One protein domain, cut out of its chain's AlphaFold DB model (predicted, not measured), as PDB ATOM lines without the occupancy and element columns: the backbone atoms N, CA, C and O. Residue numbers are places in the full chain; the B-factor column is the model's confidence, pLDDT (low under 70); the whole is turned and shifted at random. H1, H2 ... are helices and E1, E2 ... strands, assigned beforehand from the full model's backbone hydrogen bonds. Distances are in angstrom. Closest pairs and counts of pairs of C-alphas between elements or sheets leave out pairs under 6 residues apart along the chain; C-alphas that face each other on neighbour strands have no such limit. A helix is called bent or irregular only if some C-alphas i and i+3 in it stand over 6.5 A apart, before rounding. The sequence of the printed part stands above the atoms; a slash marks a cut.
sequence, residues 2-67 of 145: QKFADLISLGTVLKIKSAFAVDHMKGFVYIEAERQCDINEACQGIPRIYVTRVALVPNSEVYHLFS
ATOM      1  N   GLN A   2     174.260 143.120 137.017       92.06
ATOM      2  CA  GLN A   2     173.895 142.189 138.106       92.06
ATOM      3  C   GLN A   2     174.861 142.215 139.311       92.06
ATOM      4  O   GLN A   2     174.435 142.524 140.414       92.06
ATOM      5  N   LYS A   3     176.175 142.056 139.078       92.00
ATOM      6  CA  LYS A   3     177.210 142.125 140.134       92.00
ATOM      7  C   LYS A   3     177.126 143.392 141.004       92.00
ATOM      8  O   LYS A   3     177.361 143.323 142.201       92.00
ATOM      9  N   PHE A   4     176.811 144.544 140.409       92.31
ATOM     10  CA  PHE A   4     176.678 145.809 141.137       92.31
ATOM     11  C   PHE A   4     175.459 145.794 142.065       92.31
ATOM     12  O   PHE A   4     175.582 146.157 143.229       92.31
ATOM     13  N   ALA A   5     174.315 145.311 141.574       92.69
ATOM     14  CA  ALA A   5     173.102 145.173 142.380       92.69
ATOM     15  C   ALA A   5     173.282 144.164 143.530       92.69
ATOM     16  O   ALA A   5     172.883 144.437 144.663       92.69
ATOM     17  N   ASP A   6     173.930 143.030 143.255       93.62
ATOM     18  CA  ASP A   6     174.186 141.992 144.256       93.62
ATOM     19  C   ASP A   6     175.105 142.503 145.370       93.62
ATOM     20  O   ASP A   6     174.808 142.333 146.550       93.62
ATOM     21  N   LEU A   7     176.204 143.178 145.016       92.19
ATOM     22  CA  LEU A   7     177.156 143.691 146.003       92.19
ATOM     23  C   LEU A   7     176.558 144.810 146.858       92.19
ATOM     24  O   LEU A   7     176.764 144.800 148.069       92.19
ATOM     25  N   ILE A   8     175.745 145.695 146.269       91.75
ATOM     26  CA  ILE A   8     174.978 146.686 147.039       91.75
ATOM     27  C   ILE A   8     174.076 145.998 148.063       91.75
ATOM     28  O   ILE A   8     174.025 146.422 149.215       91.75
ATOM     29  N   SER A   9     173.407 144.915 147.666       91.75
ATOM     30  CA  SER A   9     172.524 144.152 148.556       91.75
ATOM     31  C   SER A   9     173.292 143.473 149.698       91.75
ATOM     32  O   SER A   9     172.740 143.263 150.774       91.75
ATOM     33  N   LEU A  10     174.574 143.166 149.484       92.69
ATOM     34  CA  LEU A  10     175.498 142.606 150.476       92.69
ATOM     35  C   LEU A  10     176.233 143.677 151.309       92.69
ATOM     36  O   LEU A  10     177.063 143.325 152.145       92.69
ATOM     37  N   GLY A  11     175.958 144.969 151.095       91.06
ATOM     38  CA  GLY A  11     176.617 146.077 151.800       91.06
ATOM     39  C   GLY A  11     178.013 146.439 151.274       91.06
ATOM     40  O   GLY A  11     178.688 147.285 151.859       91.06
ATOM     41  N   THR A  12     178.446 145.843 150.161       91.06
ATOM     42  CA  THR A  12     179.730 146.129 149.511       91.06
ATOM     43  C   THR A  12     179.522 147.070 148.328       91.06
ATOM     44  O   THR A  12     178.817 146.751 147.374       91.06
ATOM     45  N   VAL A  13     180.171 148.234 148.340       89.69
ATOM     46  CA  VAL A  13     180.014 149.234 147.272       89.69
ATOM     47  C   VAL A  13     181.131 149.103 146.237       89.69
ATOM     48  O   VAL A  13     182.299 149.331 146.545       89.69
ATOM     49  N   LEU A  14     180.770 148.796 144.987       92.81
ATOM     50  CA  LEU A  14     181.689 148.906 143.851       92.81
ATOM     51  C   LEU A  14     181.917 150.378 143.490       92.81
ATOM     52  O   LEU A  14     180.967 151.122 143.262       92.81
ATOM     53  N   LYS A  15     183.184 150.777 143.352       93.88
ATOM     54  CA  LYS A  15     183.607 152.166 143.087       93.88
ATOM     55  C   LYS A  15     183.628 152.531 141.594       93.88
ATOM     56  O   LYS A  15     184.501 153.261 141.133       93.88
ATOM     57  N   ILE A  16     182.673 152.008 140.830       95.12
ATOM     58  CA  ILE A  16     182.461 152.368 139.421       95.12
ATOM     59  C   ILE A  16     181.221 153.258 139.309       95.12
ATOM     60  O   ILE A  16     180.264 153.076 140.059       95.12
ATOM     61  N   LYS A  17     181.231 154.216 138.381       93.88
ATOM     62  CA  LYS A  17     180.116 155.151 138.158       93.88
ATOM     63  C   LYS A  17     179.109 154.573 137.173       93.88
ATOM     64  O   LYS A  17     177.919 154.492 137.461       93.88
ATOM     65  N   SER A  18     179.598 154.125 136.020       93.06
ATOM     66  CA  SER A  18     178.768 153.572 134.955       93.06
ATOM     67  C   SER A  18     179.529 152.519 134.152       93.06
ATOM     68  O   SER A  18     180.758 152.435 134.190       93.06
ATOM     69  N   ALA A  19     178.792 151.668 133.443       94.06
ATOM     70  CA  ALA A  19     179.362 150.729 132.491       94.06
ATOM     71  C   ALA A  19     178.391 150.526 131.328       94.06
ATOM     72  O   ALA A  19     177.194 150.328 131.545       94.06
ATOM     73  N   PHE A  20     178.897 150.551 130.100       92.81
ATOM     74  CA  PHE A  20     178.085 150.404 128.897       92.81
ATOM     75  C   PHE A  20     178.857 149.710 127.774       92.81
ATOM     76  O   PHE A  20     180.086 149.641 127.766       92.81
ATOM     77  N   ALA A  21     178.118 149.166 126.816       91.62
ATOM     78  CA  ALA A  21     178.659 148.589 125.595       91.62
ATOM     79  C   ALA A  21     178.021 149.296 124.402       91.62
ATOM     80  O   ALA A  21     176.853 149.677 124.452       91.62
ATOM     81  N   VAL A  22     178.797 149.479 123.341       88.88
ATOM     82  CA  VAL A  22     178.368 150.219 122.157       88.88
ATOM     83  C   VAL A  22     178.088 149.227 121.030       88.88
ATOM     84  O   VAL A  22     178.990 148.503 120.621       88.88
ATOM     85  N   ASP A  23     176.870 149.213 120.482       84.44
ATOM     86  CA  ASP A  23     176.412 148.181 119.527       84.44
ATOM     87  C   ASP A  23     177.312 148.000 118.296       84.44
ATOM     88  O   ASP A  23     177.483 146.893 117.776       84.44
ATOM     89  N   HIS A  24     177.886 149.098 117.802       82.62
ATOM     90  CA  HIS A  24     178.739 149.077 116.619       82.62
ATOM     91  C   HIS A  24     180.191 148.668 116.920       82.62
ATOM     92  O   HIS A  24     180.936 148.389 115.979       82.62
ATOM     93  N   MET A  25     180.590 148.592 118.194       85.56
ATOM     94  CA  MET A  25     181.918 148.156 118.626       85.56
ATOM     95  C   MET A  25     181.835 146.816 119.345       85.56
ATOM     96  O   MET A  25     181.344 146.697 120.463       85.56
ATOM     97  N   LYS A  26     182.352 145.776 118.694       88.06
ATOM     98  CA  LYS A  26     182.348 144.422 119.251       88.06
ATOM     99  C   LYS A  26     183.609 144.170 120.065       88.06
ATOM    100  O   LYS A  26     184.700 144.528 119.638       88.06
ATOM    101  N   GLY A  27     183.450 143.475 121.187       90.44
ATOM    102  CA  GLY A  27     184.570 142.996 122.004       90.44
ATOM    103  C   GLY A  27     185.086 143.984 123.048       90.44
ATOM    104  O   GLY A  27     186.040 143.655 123.743       90.44
ATOM    105  N   PHE A  28     184.445 145.147 123.193       91.88
ATOM    106  CA  PHE A  28     184.806 146.154 124.187       91.88
ATOM    107  C   PHE A  28     183.618 146.494 125.083       91.88
ATOM    108  O   PHE A  28     182.465 146.496 124.646       91.88
ATOM    109  N   VAL A  29     183.930 146.795 126.338       93.44
ATOM    110  CA  VAL A  29     183.021 147.399 127.310       93.44
ATOM    111  C   VAL A  29     183.691 148.659 127.839       93.44
ATOM    112  O   VAL A  29     184.904 148.675 128.041       93.44
ATOM    113  N   TYR A  30     182.904 149.703 128.043       94.19
ATOM    114  CA  TYR A  30     183.357 150.978 128.577       94.19
ATOM    115  C   TYR A  30     182.915 151.065 130.028       94.19
ATOM    116  O   TYR A  30     181.766 150.759 130.345       94.19
ATOM    117  N   ILE A  31     183.843 151.424 130.911       94.94
ATOM    118  CA  ILE A  31     183.609 151.517 132.351       94.94
ATOM    119  C   ILE A  31     184.110 152.881 132.800       94.94
ATOM    120  O   ILE A  31     185.261 153.238 132.557       94.94
ATOM    121  N   GLU A  32     183.236 153.631 133.450       94.94
ATOM    122  CA  GLU A  32     183.551 154.920 134.042       94.94
ATOM    123  C   GLU A  32     183.939 154.717 135.510       94.94
ATOM    124  O   GLU A  32     183.148 154.225 136.320       94.94
ATOM    125  N   ALA A  33     185.164 155.098 135.859       95.62
ATOM    126  CA  ALA A  33     185.692 155.049 137.216       95.62
ATOM    127  C   ALA A  33     186.794 156.100 137.386       95.62
ATOM    128  O   ALA A  33     187.390 156.545 136.407       95.62
ATOM    129  N   GLU A  34     187.086 156.483 138.628       95.06
ATOM    130  CA  GLU A  34     188.154 157.452 138.919       95.06
ATOM    131  C   GLU A  34     189.543 156.816 138.871       95.06
ATOM    132  O   GLU A  34     190.526 157.485 138.562       95.06
ATOM    133  N   ARG A  35     189.635 155.516 139.169       94.56
ATOM    134  CA  ARG A  35     190.902 154.782 139.191       94.56
ATOM    135  C   ARG A  35     190.767 153.456 138.464       94.56
ATOM    136  O   ARG A  35     189.758 152.762 138.564       94.56
ATOM    137  N   GLN A  36     191.851 153.047 137.813       93.25
ATOM    138  CA  GLN A  36     191.920 151.758 137.129       93.25
ATOM    139  C   GLN A  36     191.794 150.562 138.092       93.25
ATOM    140  O   GLN A  36     191.267 149.522 137.708       93.25
ATOM    141  N   CYS A  37     192.228 150.691 139.352       94.38
ATOM    142  CA  CYS A  37     192.060 149.624 140.344       94.38
ATOM    143  C   CYS A  37     190.582 149.292 140.606       94.38
ATOM    144  O   CYS A  37     190.242 148.115 140.714       94.38
ATOM    145  N   ASP A  38     189.711 150.304 140.609       95.19
ATOM    146  CA  ASP A  38     188.270 150.141 140.815       95.19
ATOM    147  C   ASP A  38     187.632 149.378 139.628       95.19
ATOM    148  O   ASP A  38     186.723 148.566 139.807       95.19
ATOM    149  N   ILE A  39     188.173 149.552 138.411       94.75
ATOM    150  CA  ILE A  39     187.796 148.772 137.216       94.75
ATOM    151  C   ILE A  39     188.217 147.307 137.369       94.75
ATOM    152  O   ILE A  39     187.440 146.399 137.072       94.75
ATOM    153  N   ASN A  40     189.443 147.058 137.836       93.88
ATOM    154  CA  ASN A  40     189.966 145.701 137.995       93.88
ATOM    155  C   ASN A  40     189.141 144.898 139.014       93.88
ATOM    156  O   ASN A  40     188.775 143.755 138.740       93.88
ATOM    157  N   GLU A  41     188.795 145.515 140.147       93.25
ATOM    158  CA  GLU A  41     187.914 144.940 141.171       93.25
ATOM    159  C   GLU A  41     186.506 144.659 140.615       93.25
ATOM    160  O   GLU A  41     185.946 143.566 140.779       93.25
ATOM    161  N   ALA A  42     185.943 145.615 139.869       93.88
ATOM    162  CA  ALA A  42     184.641 145.452 139.233       93.88
ATOM    163  C   ALA A  42     184.622 144.301 138.217       93.88
ATOM    164  O   ALA A  42     183.660 143.529 138.184       93.88
ATOM    165  N   CYS A  43     185.691 144.119 137.443       93.94
ATOM    166  CA  CYS A  43     185.805 143.060 136.440       93.94
ATOM    167  C   CYS A  43     186.214 141.693 137.014       93.94
ATOM    168  O   CYS A  43     186.055 140.674 136.338       93.94
ATOM    169  N   GLN A  44     186.711 141.637 138.253       91.62
ATOM    170  CA  GLN A  44     187.144 140.391 138.885       91.62
ATOM    171  C   GLN A  44     186.005 139.361 138.946       91.62
ATOM    172  O   GLN A  44     184.888 139.670 139.367       91.62
ATOM    173  N   GLY A  45     186.287 138.127 138.520       89.75
ATOM    174  CA  GLY A  45     185.318 137.025 138.521       89.75
ATOM    175  C   GLY A  45     184.252 137.097 137.422       89.75
ATOM    176  O   GLY A  45     183.435 136.184 137.328       89.75
ATOM    177  N   ILE A  46     184.251 138.130 136.567       92.25
ATOM    178  CA  ILE A  46     183.346 138.184 135.416       92.25
ATOM    179  C   ILE A  46     183.957 137.370 134.265       92.25
ATOM    180  O   ILE A  46     185.034 137.714 133.771       92.25
ATOM    181  N   PRO A  47     183.293 136.297 133.796       90.56
ATOM    182  CA  PRO A  47     183.815 135.501 132.696       90.56
ATOM    183  C   PRO A  47     183.860 136.321 131.401       90.56
ATOM    184  O   PRO A  47     183.022 137.191 131.169       90.56
ATOM    185  N   ARG A  48     184.812 135.996 130.516       90.44
ATOM    186  CA  ARG A  48     185.004 136.623 129.188       90.44
ATOM    187  C   ARG A  48     185.423 138.104 129.200       90.44
ATOM    188  O   ARG A  48     185.538 138.684 128.123       90.44
ATOM    189  N   ILE A  49     185.698 138.699 130.362       92.12
ATOM    190  CA  ILE A  49     186.350 140.011 130.467       92.12
ATOM    191  C   ILE A  49     187.846 139.809 130.722       92.12
ATOM    192  O   ILE A  49     188.242 139.106 131.648       92.12
ATOM    193  N   TYR A  50     188.687 140.447 129.905       91.38
ATOM    194  CA  TYR A  50     190.145 140.373 130.017       91.38
ATOM    195  C   TYR A  50     190.700 141.657 130.640       91.38
ATOM    196  O   TYR A  50     191.002 142.619 129.938       91.38
ATOM    197  N   VAL A  51     190.865 141.658 131.966       89.25
ATOM    198  CA  VAL A  51     191.354 142.818 132.745       89.25
ATOM    199  C   VAL A  51     192.777 143.243 132.349       89.25
ATOM    200  O   VAL A  51     193.158 144.396 132.498       89.25
ATOM    201  N   THR A  52     193.556 142.340 131.754       89.56
ATOM    202  CA  THR A  52     194.900 142.639 131.238       89.56
ATOM    203  C   THR A  52     194.911 143.584 130.032       89.56
ATOM    204  O   THR A  52     195.976 144.056 129.652       89.56
ATOM    205  N   ARG A  53     193.753 143.862 129.415       90.25
ATOM    206  CA  ARG A  53     193.622 144.688 128.201       90.25
ATOM    207  C   ARG A  53     192.890 146.014 128.439       90.25
ATOM    208  O   ARG A  53     192.239 146.524 127.531       90.25
ATOM    209  N   VAL A  54     192.955 146.558 129.652       93.19
ATOM    210  CA  VAL A  54     192.356 147.866 129.964       93.19
ATOM    211  C   VAL A  54     193.169 148.983 129.304       93.19
ATOM    212  O   VAL A  54     194.388 149.036 129.456       93.19
ATOM    213  N   ALA A  55     192.483 149.876 128.591       93.38
ATOM    214  CA  ALA A  55     193.059 151.058 127.958       93.38
ATOM    215  C   ALA A  55     192.227 152.297 128.309       93.38
ATOM    216  O   ALA A  55     191.000 152.220 128.405       93.38
ATOM    217  N   LEU A  56     192.901 153.431 128.507       94.19
ATOM    218  CA  LEU A  56     192.248 154.711 128.756       94.19
ATOM    219  C   LEU A  56     191.639 155.245 127.455       94.19
ATOM    220  O   LEU A  56     192.297 155.240 126.415       94.19
ATOM    221  N   VAL A  57     190.404 155.740 127.527       93.38
ATOM    222  CA  VAL A  57     189.763 156.442 126.410       93.38
ATOM    223  C   VAL A  57     190.147 157.925 126.473       93.38
ATOM    224  O   VAL A  57     189.959 158.540 127.525       93.38
ATOM    225  N   PRO A  58     190.663 158.528 125.386       94.25
ATOM    226  CA  PRO A  58     190.924 159.963 125.338       94.25
ATOM    227  C   PRO A  58     189.650 160.790 125.553       94.25
ATOM    228  O   PRO A  58     188.592 160.472 125.013       94.25
ATOM    229  N   ASN A  59     189.755 161.913 126.270       91.06
ATOM    230  CA  ASN A  59     188.608 162.783 126.570       91.06
ATOM    231  C   ASN A  59     187.889 163.309 125.314       91.06
ATOM    232  O   ASN A  59     186.676 163.508 125.337       91.06
ATOM    233  N   SER A  60     188.616 163.508 124.211       91.81
ATOM    234  CA  SER A  60     188.045 163.910 122.919       91.81
ATOM    235  C   SER A  60     187.124 162.847 122.313       91.81
ATOM    236  O   SER A  60     186.213 163.183 121.565       91.81
ATOM    237  N   GLU A  61     187.335 161.572 122.640       88.44
ATOM    238  CA  GLU A  61     186.619 160.445 122.038       88.44
ATOM    239  C   GLU A  61     185.387 160.010 122.833       88.44
ATOM    240  O   GLU A  61     184.509 159.345 122.282       88.44
ATOM    241  N   VAL A  62     185.265 160.425 124.098       89.81
ATOM    242  CA  VAL A  62     184.149 160.034 124.974       89.81
ATOM    243  C   VAL A  62     182.796 160.386 124.348       89.81
ATOM    244  O   VAL A  62     181.893 159.552 124.318       89.81
ATOM    245  N   TYR A  63     182.663 161.578 123.758       87.62
ATOM    246  CA  TYR A  63     181.432 162.005 123.082       87.62
ATOM    247  C   TYR A  63     181.074 161.123 121.879       87.62
ATOM    248  O   TYR A  63     179.897 160.889 121.602       87.62
ATOM    249  N   HIS A  64     182.077 160.587 121.176       85.44
ATOM    250  CA  HIS A  64     181.853 159.704 120.035       85.44
ATOM    251  C   HIS A  64     181.289 158.341 120.453       85.44
ATOM    252  O   HIS A  64     180.554 157.739 119.668       85.44
ATOM    253  N   LEU A  65     181.543 157.888 121.688       86.06
ATOM    254  CA  LEU A  65     180.977 156.642 122.219       86.06
ATOM    255  C   LEU A  65     179.446 156.693 122.308       86.06
ATOM    256  O   LEU A  65     178.777 155.688 122.070       86.06
ATOM    257  N   PHE A  66     178.898 157.874 122.604       82.50
ATOM    258  CA  PHE A  66     177.459 158.109 122.739       82.50
ATOM    259  C   PHE A  66     176.791 158.565 121.439       82.50
ATOM    260  O   PHE A  66     175.582 158.800 121.412       82.50
ATOM    261  N   SER A  67     177.544 158.674 120.340       80.44
ATOM    262  CA  SER A  67     176.981 159.033 119.043       80.44
ATOM    263  C   SER A  67     176.103 157.895 118.519       80.44
ATOM    264  O   SER A  67     176.579 156.963 117.863       80.44
TER     265      SER A  67
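What this domain is: This is residues 2 to 67 of the 145 residues of the protein "Spt5-NGN domain-containing protein" of Vigna angularis var. angularis (UniProt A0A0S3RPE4). Look first for a small hairpin of two strands, E1 and E2, in the middle of an elongated model, with H2 close to it; H1 and H3 lie at opposite ends of the long axis. A long stretch without a named element, residues 44 to 58, leads from H2 to H3, and residues 6 to 11, of which 6 to 9 belong to H1, stand free. You have 66 printed residues, with three named helices and two named strands in the order H1, E1, E2, H2, H3; the sheet, E1 - E2, is antiparallel. The class is mixed, helices and strands, with 32 residues, under half, in named elements. The whole is only just compact, close to loose, with a radius of gyration of the C-alphas of 12.6 A and spans of 36 by 22 by 20 A.

Where its parts are: Begin with the sheet: find C-alpha 16 at (182.461, 152.368, 139.421), where E1 starts, residues 16 to 20, 11.6 A long. E2 is residues 30 to 33, 9.8 A from first to last C-alpha. H2 follows as residues 36 to 43, 10.7 A long. Go back to C-alpha 2 at (173.895, 142.189, 138.106) for H1, residues 2 to 9, also 10.7 A. H3, residues 59 to 65, is 10.7 A long and ends with C-alpha 65 at (180.977, 156.642, 122.219). H3 is irregular, but only just: C-alphas 60 and 63 are 6.9 A apart.

How they stand to each other: Read E1 against E2 and you find an antiparallel hairpin, with 169 degrees between their directions. N 17 and O 32 are 2.8 A apart and N 20 and O 30 are 2.9 A apart, both within hydrogen-bond range. Next look at H2: its closest C-alphas to E2 are those of Ile 39 and Ala 33, 6.6 A. To E1 the closest are those of Asp 38 and Ile 16, 6.4 A. H1 and H2 are only just apart, at 8.2 A. H3 is apart from E1, E2, H1 and H2. In H1 and H2 every O i to N i+4 pair is within hydrogen-bond range; in H3 1 of 3 is, beside 2 of 4 O i to N i+3 pairs.

The domain as a whole: The C-alphas farthest apart are those of Leu 10 and Ser 60, 37.0 A. The printed part, residues 2 to 67, has no cut. The link from E2 to H2 is tight, and that from H2 to H3, 15 residues, is long. The mean pLDDT of the printed part is 91.5, and no printed residue is under 70.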